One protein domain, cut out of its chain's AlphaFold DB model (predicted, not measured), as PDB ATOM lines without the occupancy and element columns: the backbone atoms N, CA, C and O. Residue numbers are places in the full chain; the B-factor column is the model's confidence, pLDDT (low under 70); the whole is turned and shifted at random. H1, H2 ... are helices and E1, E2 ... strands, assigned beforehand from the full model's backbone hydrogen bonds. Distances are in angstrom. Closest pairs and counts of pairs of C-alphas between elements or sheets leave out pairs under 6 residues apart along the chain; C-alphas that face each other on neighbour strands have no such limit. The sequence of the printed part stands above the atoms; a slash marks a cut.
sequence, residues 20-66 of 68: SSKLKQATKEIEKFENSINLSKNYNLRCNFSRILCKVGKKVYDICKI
ATOM      1  N   SER A  20     117.034 118.716 130.502       94.44
ATOM      2  CA  SER A  20     118.469 118.738 130.183       94.44
ATOM      3  C   SER A  20     118.821 117.923 128.942       94.44
ATOM      4  O   SER A  20     119.676 118.337 128.162       94.44
ATOM      5  N   SER A  21     118.178 116.771 128.736       95.56
ATOM      6  CA  SER A  21     118.415 115.922 127.561       95.56
ATOM      7  C   SER A  21     117.991 116.621 126.268       95.56
ATOM      8  O   SER A  21     118.790 116.729 125.338       95.56
ATOM      9  N   LYS A  22     116.768 117.168 126.250       94.12
ATOM     10  CA  LYS A  22     116.204 117.912 125.117       94.12
ATOM     11  C   LYS A  22     117.014 119.171 124.817       94.12
ATOM     12  O   LYS A  22     117.336 119.422 123.662       94.12
ATOM     13  N   LEU A  23     117.408 119.922 125.848       93.81
ATOM     14  CA  LEU A  23     118.243 121.115 125.683       93.81
ATOM     15  C   LEU A  23     119.627 120.767 125.128       93.81
ATOM     16  O   LEU A  23     120.059 121.392 124.168       93.81
ATOM     17  N   LYS A  24     120.298 119.733 125.656       94.50
ATOM     18  CA  LYS A  24     121.594 119.273 125.121       94.50
ATOM     19  C   LYS A  24     121.495 118.860 123.655       94.50
ATOM     20  O   LYS A  24     122.439 119.085 122.902       94.50
ATOM     21  N   GLN A  25     120.389 118.232 123.259       95.81
ATOM     22  CA  GLN A  25     120.148 117.884 121.863       95.81
ATOM     23  C   GLN A  25     119.965 119.141 121.001       95.81
ATOM     24  O   GLN A  25     120.688 119.299 120.021       95.81
ATOM     25  N   ALA A  26     119.084 120.056 121.410       91.75
ATOM     26  CA  ALA A  26     118.834 121.301 120.687       91.75
ATOM     27  C   ALA A  26     120.109 122.150 120.530       91.75
ATOM     28  O   ALA A  26     120.377 122.658 119.446       91.75
ATOM     29  N   THR A  27     120.950 122.250 121.568       90.56
ATOM     30  CA  THR A  27     122.236 122.965 121.481       90.56
ATOM     31  C   THR A  27     123.152 122.359 120.418       90.56
ATOM     32  O   THR A  27     123.715 123.097 119.617       90.56
ATOM     33  N   LYS A  28     123.257 121.026 120.342       94.25
ATOM     34  CA  LYS A  28     124.060 120.358 119.302       94.25
ATOM     35  C   LYS A  28     123.514 120.606 117.897       94.25
ATOM     36  O   LYS A  28     124.289 120.687 116.950       94.25
ATOM     37  N   GLU A  29     122.193 120.662 117.743       93.56
ATOM     38  CA  GLU A  29     121.547 120.943 116.456       93.56
ATOM     39  C   GLU A  29     121.800 122.389 116.011       93.56
ATOM     40  O   GLU A  29     122.170 122.603 114.856       93.56
ATOM     41  N   ILE A  30     121.716 123.352 116.935       89.31
ATOM     42  CA  ILE A  30     122.069 124.758 116.690       89.31
ATOM     43  C   ILE A  30     123.542 124.880 116.289       89.31
ATOM     44  O   ILE A  30     123.838 125.455 115.246       89.31
ATOM     45  N   GLU A  31     124.460 124.274 117.047       88.69
ATOM     46  CA  GLU A  31     125.896 124.305 116.736       88.69
ATOM     47  C   GLU A  31     126.198 123.705 115.353       88.69
ATOM     48  O   GLU A  31     126.999 124.248 114.591       88.69
ATOM     49  N   LYS A  32     125.550 122.587 114.995       90.62
ATOM     50  CA  LYS A  32     125.676 121.981 113.659       90.62
ATOM     51  C   LYS A  32     125.158 122.908 112.563       90.62
ATOM     52  O   LYS A  32     125.816 123.039 111.533       90.62
ATOM     53  N   PHE A  33     124.000 123.529 112.779       87.75
ATOM     54  CA  PHE A  33     123.400 124.459 111.829       87.75
ATOM     55  C   PHE A  33     124.304 125.675 111.600       87.75
ATOM     56  O   PHE A  33     124.642 125.966 110.455       87.75
ATOM     57  N   GLU A  34     124.780 126.316 112.667       86.94
ATOM     58  CA  GLU A  34     125.697 127.460 112.593       86.94
ATOM     59  C   GLU A  34     126.995 127.124 111.845       86.94
ATOM     60  O   GLU A  34     127.430 127.893 110.984       86.94
ATOM     61  N   ASN A  35     127.577 125.950 112.122       85.06
ATOM     62  CA  ASN A  35     128.770 125.470 111.424       85.06
ATOM     63  C   ASN A  35     128.494 125.194 109.932       85.06
ATOM     64  O   ASN A  35     129.380 125.389 109.107       85.06
ATOM     65  N   SER A  36     127.284 124.748 109.573       86.75
ATOM     66  CA  SER A  36     126.923 124.428 108.180       86.75
ATOM     67  C   SER A  36     126.737 125.658 107.289       86.75
ATOM     68  O   SER A  36     126.970 125.580 106.085       86.75
ATOM     69  N   ILE A  37     126.356 126.797 107.871       86.25
ATOM     70  CA  ILE A  37     126.083 128.040 107.133       86.25
ATOM     71  C   ILE A  37     127.231 129.058 107.222       86.25
ATOM     72  O   ILE A  37     127.054 130.201 106.805       86.25
ATOM     73  N   ASN A  38     128.397 128.670 107.769       73.94
ATOM     74  CA  ASN A  38     129.522 129.572 108.058       73.94
ATOM     75  C   ASN A  38     129.072 130.864 108.769       73.94
ATOM     76  O   ASN A  38     129.598 131.949 108.502       73.94
ATOM     77  N   LEU A  39     128.081 130.773 109.670       72.69
ATOM     78  CA  LEU A  39     127.649 131.947 110.418       72.69
ATOM     79  C   LEU A  39     128.823 132.372 111.297       72.69
ATOM     80  O   LEU A  39     129.270 131.608 112.157       72.69
ATOM     81  N   SER A  40     129.346 133.585 111.094       66.06
ATOM     82  CA  SER A  40     130.336 134.115 112.026       66.06
ATOM     83  C   SER A  40     129.700 134.108 113.414       66.06
ATOM     84  O   SER A  40     128.619 134.681 113.586       66.06
ATOM     85  N   LYS A  41     130.362 133.481 114.388       66.75
ATOM     86  CA  LYS A  41     129.985 133.473 115.808       66.75
ATOM     87  C   LYS A  41     130.168 134.862 116.432       66.75
ATOM     88  O   LYS A  41     130.874 135.032 117.420       66.75
ATOM     89  N   ASN A  42     129.550 135.880 115.844       59.28
ATOM     90  CA  ASN A  42     129.480 137.230 116.379       59.28
ATOM     91  C   ASN A  42     128.372 137.268 117.435       59.28
ATOM     92  O   ASN A  42     127.352 137.939 117.280       59.28
ATOM     93  N   TYR A  43     128.556 136.512 118.519       64.31
ATOM     94  CA  TYR A  43     127.697 136.615 119.694       64.31
ATOM     95  C   TYR A  43     128.065 137.892 120.448       64.31
ATOM     96  O   TYR A  43     128.809 137.878 121.426       64.31
ATOM     97  N   ASN A  44     127.557 139.022 119.971       61.12
ATOM     98  CA  ASN A  44     127.803 140.334 120.561       61.12
ATOM     99  C   ASN A  44     126.938 140.565 121.814       61.12
ATOM    100  O   ASN A  44     126.240 141.572 121.913       61.12
ATOM    101  N   LEU A  45     126.973 139.650 122.791       73.94
ATOM    102  CA  LEU A  45     126.389 139.912 124.107       73.94
ATOM    103  C   LEU A  45     127.442 140.566 125.003       73.94
ATOM    104  O   LEU A  45     128.137 139.907 125.774       73.94
ATOM    105  N   ARG A  46     127.550 141.889 124.901       82.81
ATOM    106  CA  ARG A  46     128.310 142.701 125.852       82.81
ATOM    107  C   ARG A  46     127.333 143.333 126.837       82.81
ATOM    108  O   ARG A  46     126.464 144.095 126.427       82.81
ATOM    109  N   CYS A  47     127.480 143.039 128.127       80.12
ATOM    110  CA  CYS A  47     126.732 143.724 129.179       80.12
ATOM    111  C   CYS A  47     127.687 144.409 130.156       80.12
ATOM    112  O   CYS A  47     128.644 143.806 130.638       80.12
ATOM    113  N   ASN A  48     127.395 145.669 130.465       87.94
ATOM    114  CA  ASN A  48     128.039 146.388 131.554       87.94
ATOM    115  C   ASN A  48     127.102 146.345 132.764       87.94
ATOM    116  O   ASN A  48     125.892 146.537 132.621       87.94
ATOM    117  N   PHE A  49     127.650 146.096 133.948       88.44
ATOM    118  CA  PHE A  49     126.891 146.113 135.194       88.44
ATOM    119  C   PHE A  49     127.138 147.438 135.907       88.44
ATOM    120  O   PHE A  49     128.281 147.862 136.024       88.44
ATOM    121  N   SER A  50     126.078 148.080 136.394       90.56
ATOM    122  CA  SER A  50     126.178 149.335 137.153       90.56
ATOM    123  C   SER A  50     126.029 149.132 138.659       90.56
ATOM    124  O   SER A  50     126.434 149.986 139.444       90.56
ATOM    125  N   ARG A  51     125.411 148.024 139.095       93.25
ATOM    126  CA  ARG A  51     125.084 147.780 140.506       93.25
ATOM    127  C   ARG A  51     125.091 146.299 140.853       93.25
ATOM    128  O   ARG A  51     124.787 145.453 140.014       93.25
ATOM    129  N   ILE A  52     125.362 146.014 142.122       93.50
ATOM    130  CA  ILE A  52     125.174 144.705 142.746       93.50
ATOM    131  C   ILE A  52     123.950 144.796 143.652       93.50
ATOM    132  O   ILE A  52     123.918 145.602 144.583       93.50
ATOM    133  N   LEU A  53     122.956 143.949 143.382       95.19
ATOM    134  CA  LEU A  53     121.703 143.880 144.129       95.19
ATOM    135  C   LEU A  53     121.651 142.609 144.979       95.19
ATOM    136  O   LEU A  53     122.043 141.537 144.520       95.19
ATOM    137  N   CYS A  54     121.086 142.707 146.182       95.75
ATOM    138  CA  CYS A  54     120.711 141.548 146.990       95.75
ATOM    139  C   CYS A  54     119.219 141.553 147.289       95.75
ATOM    140  O   CYS A  54     118.664 142.543 147.761       95.75
ATOM    141  N   LYS A  55     118.564 140.424 147.017       96.69
ATOM    142  CA  LYS A  55     117.156 140.210 147.331       96.69
ATOM    143  C   LYS A  55     117.037 139.338 148.577       96.69
ATOM    144  O   LYS A  55     117.485 138.196 148.570       96.69
ATOM    145  N   VAL A  56     116.367 139.851 149.609       96.94
ATOM    146  CA  VAL A  56     116.029 139.109 150.834       96.94
ATOM    147  C   VAL A  56     114.510 139.084 150.981       96.94
ATOM    148  O   VAL A  56     113.864 140.110 151.209       96.94
ATOM    149  N   GLY A  57     113.914 137.903 150.798       96.56
ATOM    150  CA  GLY A  57     112.461 137.745 150.745       96.56
ATOM    151  C   GLY A  57     111.840 138.598 149.631       96.56
ATOM    152  O   GLY A  57     112.136 138.413 148.450       96.56
ATOM    153  N   LYS A  58     110.970 139.541 150.013       97.25
ATOM    154  CA  LYS A  58     110.310 140.479 149.085       97.25
ATOM    155  C   LYS A  58     111.060 141.808 148.907       97.25
ATOM    156  O   LYS A  58     110.617 142.633 148.117       97.25
ATOM    157  N   LYS A  59     112.164 142.033 149.628       97.69
ATOM    158  CA  LYS A  59     112.929 143.293 149.599       97.69
ATOM    159  C   LYS A  59     114.184 143.159 148.735       97.69
ATOM    160  O   LYS A  59     114.777 142.083 148.679       97.69
ATOM    161  N   VAL A  60     114.585 144.252 148.087       97.75
ATOM    162  CA  VAL A  60     115.804 144.361 147.266       97.75
ATOM    163  C   VAL A  60     116.665 145.501 147.806       97.75
ATOM    164  O   VAL A  60     116.142 146.574 148.097       97.75
ATOM    165  N   TYR A  61     117.964 145.255 147.941       96.62
ATOM    166  CA  TYR A  61     118.954 146.166 148.510       96.62
ATOM    167  C   TYR A  61     120.080 146.407 147.502       96.62
ATOM    168  O   TYR A  61     120.601 145.452 146.922       96.62
ATOM    169  N   ASP A  62     120.479 147.666 147.326       95.12
ATOM    170  CA  ASP A  62     121.724 148.025 146.641       95.12
ATOM    171  C   ASP A  62     122.901 147.695 147.575       95.12
ATOM    172  O   ASP A  62     123.037 148.314 148.630       95.12
ATOM    173  N   ILE A  63     123.749 146.730 147.209       94.75
ATOM    174  CA  ILE A  63     124.986 146.432 147.956       94.75
ATOM    175  C   ILE A  63     126.116 147.340 147.483       94.75
ATOM    176  O   ILE A  63     126.880 147.868 148.283       94.75
ATOM    177  N   CYS A  64     126.246 147.485 146.167       90.50
ATOM    178  CA  CYS A  64     127.314 148.255 145.553       90.50
ATOM    179  C   CYS A  64     126.761 148.981 144.335       90.50
ATOM    180  O   CYS A  64     126.041 148.390 143.526       90.50
ATOM    181  N   LYS A  65     127.112 150.258 144.210       87.38
ATOM    182  CA  LYS A  65     126.936 151.030 142.987       87.38
ATOM    183  C   LYS A  65     128.325 151.251 142.427       87.38
ATOM    184  O   LYS A  65     129.181 151.799 143.114       87.38
ATOM    185  N   ILE A  66     128.533 150.789 141.207       82.06
ATOM    186  CA  ILE A  66     129.719 151.137 140.446       82.06
ATOM    187  C   ILE A  66     129.442 152.570 139.984       82.06
ATOM    188  O   ILE A  66     128.512 152.792 139.207       82.06
TER     189      ILE A  66
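AT A GLANCE: This is residues 20 to 66 of the 68 residues of an uncharacterized protein of Hordeum vulgare subsp. vulgare (UniProt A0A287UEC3). The hairpin of E1 and E2 makes one leg of an open arch, the helix H1 makes the other, and residues 37 to 50 bridge them. The printed part has 47 residues, with H1, E1 and E2 in that order; the sheet, E1 - E2, is antiparallel, and the class is mixed, helices and strands. The whole is extended, with a radius of gyration of the C-alphas of 18.6 A, and spans 46 by 26 by 10 A.

HOW THE PARTS SIT: E1, residues 51 to 56, and E2, residues 59 to 65, are an antiparallel hairpin at 155 degrees. N 52 and O 64, 2.8 A apart, are within hydrogen-bond range. H1, residues 20 to 36, stands free and is apart from E2; its O i to N i+4 pairs are each within hydrogen-bond range.

IN THESE COORDINATES: From first to last C-alpha, E1 measures 16.2 A, E2 17.3 A and H1 24.2 A. C-alpha 20 begins H1 at (118.469, 118.738, 130.183); C-alpha 65 ends E2 at (126.936, 151.030, 142.987).

THE WHOLE: The farthest C-alphas, of Ser 36 and Lys 59, are 47.6 A apart. The printed part has no cut. The link H1 to E1 is long, 14 residues. Residues 40 to 44 have pLDDT under 70.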